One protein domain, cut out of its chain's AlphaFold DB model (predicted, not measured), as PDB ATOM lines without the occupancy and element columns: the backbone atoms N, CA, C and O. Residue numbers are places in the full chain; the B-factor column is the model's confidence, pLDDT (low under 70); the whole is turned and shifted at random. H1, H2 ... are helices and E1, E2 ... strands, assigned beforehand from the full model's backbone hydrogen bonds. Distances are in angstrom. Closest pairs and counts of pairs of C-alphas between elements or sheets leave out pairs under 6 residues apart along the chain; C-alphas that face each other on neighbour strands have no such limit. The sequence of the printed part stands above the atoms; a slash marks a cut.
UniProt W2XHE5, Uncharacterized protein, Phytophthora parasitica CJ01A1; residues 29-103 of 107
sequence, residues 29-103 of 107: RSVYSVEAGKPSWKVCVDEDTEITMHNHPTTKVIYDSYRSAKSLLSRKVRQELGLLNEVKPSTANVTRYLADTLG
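What this domain is: This is residues 29 to 103 of the 107 residues of an uncharacterized protein of Phytophthora parasitica CJ01A1 (UniProt W2XHE5). A hairpin of two strands, E1 and E2, has helix H2 packed beside it, and after a tight turn H3 folds back alongside H2, running the opposite way and apart from both strands. From the end of E2 the chain swings out in a wide open loop, residues 48 to 71, which sticks out, holds the short H1 and makes the length. The printed part has 75 residues, with elements in the order E1, E2, H1, H2, H3; the class is mixed and the two-stranded sheet, E1 - E2, is antiparallel. The whole is loose, with a radius of gyration of the C-alphas of 16.1 A and spans of 45 by 31 by 29 A.

How they stand to each other: E1, residues 29 to 35, and E2, residues 38 to 45, form an antiparallel hairpin at 146 degrees; N 31 and O 42 are 2.8 A apart and N 40 and O 33 2.8 A, within hydrogen-bond range. H1, residues 64 to 67, is apart from H2, residues 75 to 86. The closest C-alphas of E2 and H2 are those of Pro 39 and Gly 82, 6.8 A apart. H3, residues 91 to 102, and H2 form a helical hairpin and only just touch, with 3 pairs of C-alphas within 8 A, the closest Val 77 and Thr 101 at 7.7 A; they run opposite ways at a shallow tilt of 16 degrees. H3 is apart from E1 and E2. Every O i to N i+4 pair is within hydrogen-bond range in H3, and 7 of 8 in H2; H1 is too short for such a pair.

Where its parts are: E1 begins at C-alpha 29 (159.908, 139.620, 126.861) and spans 17.4 A, E2 21.5 A, H1 5.0 A, H2 17.6 A and H3 16.4 A, ending at C-alpha 102 (148.005, 126.317, 123.424).

The domain as a whole: The C-alphas farthest apart, of Pro 57 and Val 87, are 45.6 A apart. The printed part has no cut, and the link from E2 to H1 is long. The pLDDT is under 70 at residues 60, 62 to 73 and 103.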
ATOM      1  N   ARG A  29     160.743 139.238 128.001       79.38
ATOM      2  CA  ARG A  29     159.908 139.620 126.861       79.38
ATOM      3  C   ARG A  29     160.248 138.758 125.655       79.38
ATOM      4  O   ARG A  29     161.402 138.407 125.415       79.38
ATOM      5  N   SER A  30     159.218 138.432 124.878       79.62
ATOM      6  CA  SER A  30     159.409 137.891 123.534       79.62
ATOM      7  C   SER A  30     159.638 139.056 122.578       79.62
ATOM      8  O   SER A  30     158.755 139.891 122.398       79.62
ATOM      9  N   VAL A  31     160.827 139.120 121.993       79.81
ATOM     10  CA  VAL A  31     161.257 140.181 121.084       79.81
ATOM     11  C   VAL A  31     161.353 139.606 119.680       79.81
ATOM     12  O   VAL A  31     161.951 138.550 119.460       79.81
ATOM     13  N   TYR A  32     160.743 140.299 118.726       81.00
ATOM     14  CA  TYR A  32     160.893 139.987 117.315       81.00
ATOM     15  C   TYR A  32     162.179 140.619 116.785       81.00
ATOM     16  O   TYR A  32     162.394 141.821 116.938       81.00
ATOM     17  N   SER A  33     163.021 139.818 116.143       79.00
ATOM     18  CA  SER A  33     164.280 140.256 115.548       79.00
ATOM     19  C   SER A  33     164.485 139.621 114.179       79.00
ATOM     20  O   SER A  33     164.240 138.429 113.989       79.00
ATOM     21  N   VAL A  34     164.992 140.397 113.226       80.81
ATOM     22  CA  VAL A  34     165.417 139.881 111.921       80.81
ATOM     23  C   VAL A  34     166.929 139.710 111.952       80.81
ATOM     24  O   VAL A  34     167.667 140.690 111.949       80.81
ATOM     25  N   GLU A  35     167.395 138.465 111.988       80.62
ATOM     26  CA  GLU A  35     168.825 138.148 111.994       80.62
ATOM     27  C   GLU A  35     169.216 137.498 110.678       80.62
ATOM     28  O   GLU A  35     168.573 136.543 110.242       80.62
ATOM     29  N   ALA A  36     170.250 138.034 110.025       86.38
ATOM     30  CA  ALA A  36     170.680 137.589 108.697       86.38
ATOM     31  C   ALA A  36     169.518 137.512 107.679       86.38
ATOM     32  O   ALA A  36     169.416 136.570 106.897       86.38
ATOM     33  N   GLY A  37     168.594 138.481 107.728       83.00
ATOM     34  CA  GLY A  37     167.427 138.536 106.840       83.00
ATOM     35  C   GLY A  37     166.321 137.525 107.161       83.00
ATOM     36  O   GLY A  37     165.333 137.455 106.434       83.00
ATOM     37  N   LYS A  38     166.450 136.747 108.243       80.88
ATOM     38  CA  LYS A  38     165.453 135.763 108.653       80.88
ATOM     39  C   LYS A  38     164.672 136.251 109.878       80.88
ATOM     40  O   LYS A  38     165.288 136.586 110.893       80.88
ATOM     41  N   PRO A  39     163.330 136.244 109.829       75.12
ATOM     42  CA  PRO A  39     162.514 136.595 110.982       75.12
ATOM     43  C   PRO A  39     162.682 135.552 112.090       75.12
ATOM     44  O   PRO A  39     162.623 134.339 111.856       75.12
ATOM     45  N   SER A  40     162.902 136.026 113.311       80.50
ATOM     46  CA  SER A  40     163.096 135.198 114.496       80.50
ATOM     47  C   SER A  40     162.446 135.841 115.717       80.50
ATOM     48  O   SER A  40     162.375 137.060 115.836       80.50
ATOM     49  N   TRP A  41     161.968 135.004 116.632       77.62
ATOM     50  CA  TRP A  41     161.524 135.430 117.954       77.62
ATOM     51  C   TRP A  41     162.541 134.974 118.978       77.62
ATOM     52  O   TRP A  41     162.918 133.799 118.997       77.62
ATOM     53  N   LYS A  42     162.952 135.895 119.840       79.88
ATOM     54  CA  LYS A  42     163.873 135.641 120.941       79.88
ATOM     55  C   LYS A  42     163.191 135.941 122.256       79.88
ATOM     56  O   LYS A  42     162.321 136.800 122.326       79.88
ATOM     57  N   VAL A  43     163.585 135.219 123.293       80.06
ATOM     58  CA  VAL A  43     163.199 135.544 124.663       80.06
ATOM     59  C   VAL A  43     164.383 136.267 125.281       80.06
ATOM     60  O   VAL A  43     165.460 135.683 125.384       80.06
ATOM     61  N   CYS A  44     164.185 137.530 125.640       80.56
ATOM     62  CA  CYS A  44     165.204 138.372 126.253       80.56
ATOM     63  C   CYS A  44     164.771 138.736 127.670       80.56
ATOM     64  O   CYS A  44     163.575 138.897 127.927       80.56
ATOM     65  N   VAL A  45     165.739 138.871 128.575       83.19
ATOM     66  CA  VAL A  45     165.497 139.544 129.853       83.19
ATOM     67  C   VAL A  45     165.271 141.020 129.559       83.19
ATOM     68  O   VAL A  45     165.919 141.598 128.690       83.19
ATOM     69  N   ASP A  46     164.287 141.582 130.232       83.38
ATOM     70  CA  ASP A  46     163.878 142.963 130.085       83.38
ATOM     71  C   ASP A  46     164.791 143.874 130.911       83.38
ATOM     72  O   ASP A  46     164.688 143.919 132.136       83.38
ATOM     73  N   GLU A  47     165.705 144.567 130.233       82.56
ATOM     74  CA  GLU A  47     166.724 145.415 130.864       82.56
ATOM     75  C   GLU A  47     166.125 146.610 131.622       82.56
ATOM     76  O   GLU A  47     166.750 147.113 132.553       82.56
ATOM     77  N   ASP A  48     164.897 147.021 131.281       84.38
ATOM     78  CA  ASP A  48     164.184 148.123 131.941       84.38
ATOM     79  C   ASP A  48     163.486 147.689 133.242       84.38
ATOM     80  O   ASP A  48     162.820 148.495 133.897       84.38
ATOM     81  N   THR A  49     163.577 146.407 133.610       79.69
ATOM     82  CA  THR A  49     162.931 145.871 134.813       79.69
ATOM     83  C   THR A  49     163.937 145.494 135.877       79.69
ATOM     84  O   THR A  49     165.035 145.016 135.595       79.69
ATOM     85  N   GLU A  50     163.535 145.689 137.130       86.94
ATOM     86  CA  GLU A  50     164.340 145.269 138.264       86.94
ATOM     87  C   GLU A  50     164.504 143.745 138.260       86.94
ATOM     88  O   GLU A  50     163.533 142.984 138.209       86.94
ATOM     89  N   ILE A  51     165.760 143.311 138.321       86.75
ATOM     90  CA  ILE A  51     166.123 141.919 138.551       86.75
ATOM     91  C   ILE A  51     166.337 141.767 140.050       86.75
ATOM     92  O   ILE A  51     167.292 142.307 140.609       86.75
ATOM     93  N   THR A  52     165.465 141.008 140.704       86.75
ATOM     94  CA  THR A  52     165.601 140.706 142.126       86.75
ATOM     95  C   THR A  52     166.425 139.434 142.314       86.75
ATOM     96  O   THR A  52     166.277 138.439 141.598       86.75
ATOM     97  N   MET A  53     167.328 139.467 143.292       87.50
ATOM     98  CA  MET A  53     168.234 138.359 143.595       87.50
ATOM     99  C   MET A  53     167.611 137.375 144.588       87.50
ATOM    100  O   MET A  53     166.619 137.659 145.257       87.50
ATOM    101  N   HIS A  54     168.217 136.196 144.709       82.31
ATOM    102  CA  HIS A  54     167.810 135.228 145.723       82.31
ATOM    103  C   HIS A  54     168.086 135.764 147.132       82.31
ATOM    104  O   HIS A  54     169.218 136.107 147.463       82.31
ATOM    105  N   ASN A  55     167.060 135.741 147.983       84.31
ATOM    106  CA  ASN A  55     167.136 136.015 149.423       84.31
ATOM    107  C   ASN A  55     167.548 134.772 150.244       84.31
ATOM    108  O   ASN A  55     167.419 134.745 151.465       84.31
ATOM    109  N   HIS A  56     168.040 133.727 149.576       79.94
ATOM    110  CA  HIS A  56     168.486 132.484 150.189       79.94
ATOM    111  C   HIS A  56     169.670 131.883 149.407       79.94
ATOM    112  O   HIS A  56     169.852 132.187 148.225       79.94
ATOM    113  N   PRO A  57     170.459 130.981 150.019       79.31
ATOM    114  CA  PRO A  57     171.510 130.256 149.314       79.31
ATOM    115  C   PRO A  57     170.948 129.419 148.160       79.31
ATOM    116  O   PRO A  57     169.921 128.750 148.303       79.31
ATOM    117  N   THR A  58     171.639 129.424 147.021       72.00
ATOM    118  CA  THR A  58     171.304 128.600 145.855       72.00
ATOM    119  C   THR A  58     172.429 127.626 145.538       72.00
ATOM    120  O   THR A  58     173.608 127.909 145.747       72.00
ATOM    121  N   THR A  59     172.071 126.453 145.016       71.50
ATOM    122  CA  THR A  59     173.036 125.516 144.438       71.50
ATOM    123  C   THR A  59     173.073 125.723 142.925       71.50
ATOM    124  O   THR A  59     172.037 125.867 142.281       71.50
ATOM    125  N   LYS A  60     174.265 125.715 142.317       69.88
ATOM    126  CA  LYS A  60     174.430 125.838 140.851       69.88
ATOM    127  C   LYS A  60     174.087 124.543 140.091       69.88
ATOM    128  O   LYS A  60     174.543 124.339 138.968       69.88
ATOM    129  N   VAL A  61     173.317 123.642 140.701       70.31
ATOM    130  CA  VAL A  61     172.979 122.344 140.108       70.31
ATOM    131  C   VAL A  61     171.873 122.547 139.078       70.31
ATOM    132  O   VAL A  61     170.710 122.755 139.415       70.31
ATOM    133  N   ILE A  62     172.241 122.469 137.802       63.06
ATOM    134  CA  ILE A  62     171.279 122.416 136.702       63.06
ATOM    135  C   ILE A  62     170.864 120.956 136.537       63.06
ATOM    136  O   ILE A  62     171.637 120.155 136.017       63.06
ATOM    137  N   TYR A  63     169.652 120.604 136.970       63.62
ATOM    138  CA  TYR A  63     169.113 119.265 136.724       63.62
ATOM    139  C   TYR A  63     168.915 119.042 135.220       63.62
ATOM    140  O   TYR A  63     168.396 119.917 134.524       63.62
ATOM    141  N   ASP A  64     169.256 117.848 134.728       58.28
ATOM    142  CA  ASP A  64     169.111 117.495 133.309       58.28
ATOM    143  C   ASP A  64     167.669 117.652 132.800       58.28
ATOM    144  O   ASP A  64     167.455 118.029 131.649       58.28
ATOM    145  N   SER A  65     166.670 117.501 133.677       56.81
ATOM    146  CA  SER A  65     165.262 117.769 133.359       56.81
ATOM    147  C   SER A  65     165.002 119.193 132.847       56.81
ATOM    148  O   SER A  65     164.068 119.397 132.076       56.81
ATOM    149  N   TYR A  66     165.810 120.179 133.254       58.41
ATOM    150  CA  TYR A  66     165.723 121.555 132.750       58.41
ATOM    151  C   TYR A  66     166.489 121.754 131.440       58.41
ATOM    152  O   TYR A  66     166.116 122.616 130.649       58.41
ATOM    153  N   ARG A  67     167.520 120.944 131.167       54.53
ATOM    154  CA  ARG A  67     168.289 121.012 129.911       54.53
ATOM    155  C   ARG A  67     167.471 120.567 128.703       54.53
ATOM    156  O   ARG A  67     167.730 121.008 127.588       54.53
ATOM    157  N   SER A  68     166.485 119.697 128.915       50.38
ATOM    158  CA  SER A  68     165.652 119.119 127.854       50.38
ATOM    159  C   SER A  68     164.283 119.781 127.698       50.38
ATOM    160  O   SER A  68     163.451 119.267 126.946       50.38
ATOM    161  N   ALA A  69     164.010 120.883 128.405       53.25
ATOM    162  CA  ALA A  69     162.719 121.557 128.340       53.25
ATOM    163  C   ALA A  69     162.478 122.099 126.919       53.25
ATOM    164  O   ALA A  69     162.998 123.141 126.519       53.25
ATOM    165  N   LYS A  70     161.697 121.364 126.120       54.47
ATOM    166  CA  LYS A  70     161.261 121.815 124.797       54.47
ATOM    167  C   LYS A  70     160.249 122.944 124.974       54.47
ATOM    168  O   LYS A  70     159.331 122.835 125.782       54.47
ATOM    169  N   SER A  71     160.408 124.010 124.188       56.41
ATOM    170  CA  SER A  71     159.399 125.066 124.050       56.41
ATOM    171  C   SER A  71     158.025 124.435 123.807       56.41
ATOM    172  O   SER A  71     157.880 123.621 122.896       56.41
ATOM    173  N   LEU A  72     157.031 124.828 124.609       61.09
ATOM    174  CA  LEU A  72     155.639 124.385 124.465       61.09
ATOM    175  C   LEU A  72     155.023 124.825 123.124       61.09
ATOM    176  O   LEU A  72     154.020 124.271 122.688       61.09
ATOM    177  N   LEU A  73     155.633 125.806 122.449       65.19
ATOM    178  CA  LEU A  73     155.177 126.295 121.155       65.19
ATOM    179  C   LEU A  73     155.697 125.392 120.034       65.19
ATOM    180  O   LEU A  73     156.906 125.182 119.873       65.19
ATOM    181  N   SER A  74     154.788 124.898 119.196       70.12
ATOM    182  CA  SER A  74     155.181 124.194 117.978       70.12
ATOM    183  C   SER A  74     155.848 125.158 116.983       70.12
ATOM    184  O   SER A  74     155.702 126.383 117.055       70.12
ATOM    185  N   ARG A  75     156.605 124.618 116.019       71.38
ATOM    186  CA  ARG A  75     157.255 125.425 114.970       71.38
ATOM    187  C   ARG A  75     156.247 126.262 114.174       71.38
ATOM    188  O   ARG A  75     156.569 127.396 113.841       71.38
ATOM    189  N   LYS A  76     155.057 125.714 113.914       76.62
ATOM    190  CA  LYS A  76     153.980 126.384 113.174       76.62
ATOM    191  C   LYS A  76     153.501 127.640 113.907       76.62
ATOM    192  O   LYS A  76     153.492 128.713 113.322       76.62
ATOM    193  N   VAL A  77     153.250 127.528 115.212       75.88
ATOM    194  CA  VAL A  77     152.788 128.649 116.051       75.88
ATOM    195  C   VAL A  77     153.818 129.777 116.095       75.88
ATOM    196  O   VAL A  77     153.466 130.946 116.003       75.88
ATOM    197  N   ARG A  78     155.117 129.447 116.150       74.56
ATOM    198  CA  ARG A  78     156.190 130.457 116.078       74.56
ATOM    199  C   ARG A  78     156.228 131.205 114.742       74.56
ATOM    200  O   ARG A  78     156.537 132.392 114.728       74.56
ATOM    201  N   GLN A  79     155.963 130.515 113.632       77.06
ATOM    202  CA  GLN A  79     155.924 131.133 112.303       77.06
ATOM    203  C   GLN A  79     154.699 132.038 112.158       77.06
ATOM    204  O   GLN A  79     154.839 133.175 111.721       77.06
ATOM    205  N   GLU A  80     153.532 131.563 112.591       81.00
ATOM    206  CA  GLU A  80     152.289 132.336 112.585       81.00
ATOM    207  C   GLU A  80     152.387 133.581 113.474       81.00
ATOM    208  O   GLU A  80     152.000 134.654 113.032       81.00
ATOM    209  N   LEU A  81     153.008 133.492 114.658       76.81
ATOM    210  CA  LEU A  81     153.339 134.663 115.485       76.81
ATOM    211  C   LEU A  81     154.229 135.671 114.755       76.81
ATOM    212  O   LEU A  81     154.009 136.870 114.875       76.81
ATOM    213  N   GLY A  82     155.230 135.193 114.006       75.88
ATOM    214  CA  GLY A  82     156.096 136.042 113.179       75.88
ATOM    215  C   GLY A  82     155.296 136.868 112.183       75.88
ATOM    216  O   GLY A  82     155.418 138.088 112.181       75.88
ATOM    217  N   LEU A  83     154.418 136.206 111.429       79.06
ATOM    218  CA  LEU A  83     153.516 136.858 110.479       79.06
ATOM    219  C   LEU A  83     152.530 137.795 111.183       79.06
ATOM    220  O   LEU A  83     152.273 138.898 110.708       79.06
ATOM    221  N   LEU A  84     152.001 137.385 112.342       77.38
ATOM    222  CA  LEU A  84     151.074 138.209 113.106       77.38
ATOM    223  C   LEU A  84     151.737 139.523 113.508       77.38
ATOM    224  O   LEU A  84     151.099 140.552 113.430       77.38
ATOM    225  N   ASN A  85     153.009 139.530 113.901       70.19
ATOM    226  CA  ASN A  85     153.681 140.753 114.338       70.19
ATOM    227  C   ASN A  85     153.968 141.749 113.202       70.19
ATOM    228  O   ASN A  85     154.059 142.949 113.460       70.19
ATOM    229  N   GLU A  86     154.030 141.295 111.947       75.25
ATOM    230  CA  GLU A  86     154.144 142.184 110.782       75.25
ATOM    231  C   GLU A  86     152.922 143.103 110.640       75.25
ATOM    232  O   GLU A  86     153.059 144.255 110.228       75.25
ATOM    233  N   VAL A  87     151.740 142.648 111.077       81.50
ATOM    234  CA  VAL A  87     150.510 143.456 111.072       81.50
ATOM    235  C   VAL A  87     150.324 144.306 112.341       81.50
ATOM    236  O   VAL A  87     149.245 144.853 112.553       81.50
ATOM    237  N   LYS A  88     151.368 144.439 113.182       73.12
ATOM    238  CA  LYS A  88     151.380 145.202 114.453       73.12
ATOM    239  C   LYS A  88     150.101 145.023 115.302       73.12
ATOM    240  O   LYS A  88     149.417 145.999 115.620       73.12
ATOM    241  N   PRO A  89     149.746 143.784 115.665       74.44
ATOM    242  CA  PRO A  89     148.525 143.482 116.382       74.44
ATOM    243  C   PRO A  89     148.650 143.995 117.816       74.44
ATOM    244  O   PRO A  89     149.738 144.035 118.392       74.44
ATOM    245  N   SER A  90     147.523 144.356 118.423       78.75
ATOM    246  CA  SER A  90     147.508 144.675 119.848       78.75
ATOM    247  C   SER A  90     147.957 143.466 120.675       78.75
ATOM    248  O   SER A  90     147.673 142.315 120.328       78.75
ATOM    249  N   THR A  91     148.603 143.716 121.816       74.75
ATOM    250  CA  THR A  91     149.040 142.667 122.753       74.75
ATOM    251  C   THR A  91     147.891 141.728 123.130       74.75
ATOM    252  O   THR A  91     148.074 140.516 123.173       74.75
ATOM    253  N   ALA A  92     146.676 142.263 123.295       76.25
ATOM    254  CA  ALA A  92     145.473 141.482 123.586       76.25
ATOM    255  C   ALA A  92     145.148 140.435 122.503       76.25
ATOM    256  O   ALA A  92     144.713 139.329 122.824       76.25
ATOM    257  N   ASN A  93     145.371 140.758 121.227       77.62
ATOM    258  CA  ASN A  93     145.134 139.827 120.126       77.62
ATOM    259  C   ASN A  93     146.195 138.719 120.083       77.62
ATOM    260  O   ASN A  93     145.851 137.563 119.848       77.62
ATOM    261  N   VAL A  94     147.458 139.047 120.380       79.06
ATOM    262  CA  VAL A  94     148.541 138.056 120.501       79.06
ATOM    263  C   VAL A  94     148.263 137.090 121.655       79.06
ATOM    264  O   VAL A  94     148.354 135.875 121.480       79.06
ATOM    265  N   THR A  95     147.869 137.612 122.821       76.44
ATOM    266  CA  THR A  95     147.516 136.800 123.992       76.44
ATOM    267  C   THR A  95     146.334 135.876 123.707       76.44
ATOM    268  O   THR A  95     146.389 134.704 124.073       76.44
ATOM    269  N   ARG A  96     145.295 136.368 123.018       80.31
ATOM    270  CA  ARG A  96     144.131 135.555 122.632       80.31
ATOM    271  C   ARG A  96     144.526 134.412 121.699       80.31
ATOM    272  O   ARG A  96     144.234 133.265 122.002       80.31
ATOM    273  N   TYR A  97     145.272 134.713 120.636       81.25
ATOM    274  CA  TYR A  97     145.765 133.699 119.701       81.25
ATOM    275  C   TYR A  97     146.594 132.616 120.411       81.25
ATOM    276  O   TYR A  97     146.413 131.424 120.166       81.25
ATOM    277  N   LEU A  98     147.477 133.015 121.331       77.31
ATOM    278  CA  LEU A  98     148.269 132.079 122.128       77.31
ATOM    279  C   LEU A  98     147.403 131.204 123.040       77.31
ATOM    280  O   LEU A  98     147.649 130.001 123.120       77.31
ATOM    281  N   ALA A  99     146.402 131.787 123.703       77.19
ATOM    282  CA  ALA A  99     145.473 131.057 124.561       77.19
ATOM    283  C   ALA A  99     144.653 130.029 123.764       77.19
ATOM    284  O   ALA A  99     144.553 128.877 124.182       77.19
ATOM    285  N   ASP A 100     144.144 130.413 122.594       79.75
ATOM    286  CA  ASP A 100     143.383 129.520 121.713       79.75
ATOM    287  C   ASP A 100     144.260 128.372 121.186       79.75
ATOM    288  O   ASP A 100     143.832 127.222 121.113       79.75
ATOM    289  N   THR A 101     145.519 128.671 120.859       75.56
ATOM    290  CA  THR A 101     146.436 127.720 120.216       75.56
ATOM    291  C   THR A 101     147.065 126.724 121.188       75.56
ATOM    292  O   THR A 101     147.301 125.569 120.835       75.56
ATOM    293  N   LEU A 102     147.383 127.164 122.406       71.25
ATOM    294  CA  LEU A 102     148.005 126.317 123.424       71.25
ATOM    295  C   LEU A 102     146.984 125.541 124.264       71.25
ATOM    296  O   LEU A 102     147.385 124.658 125.019       71.25
ATOM    297  N   GLY A 103     145.693 125.859 124.124       61.28
ATOM    298  CA  GLY A 103     144.666 125.448 125.070       61.28
ATOM    299  C   GLY A 103     144.850 126.237 126.361       61.28
ATOM    300  O   GLY A 103     145.726 125.931 127.165       61.28
TER     301      GLY A 103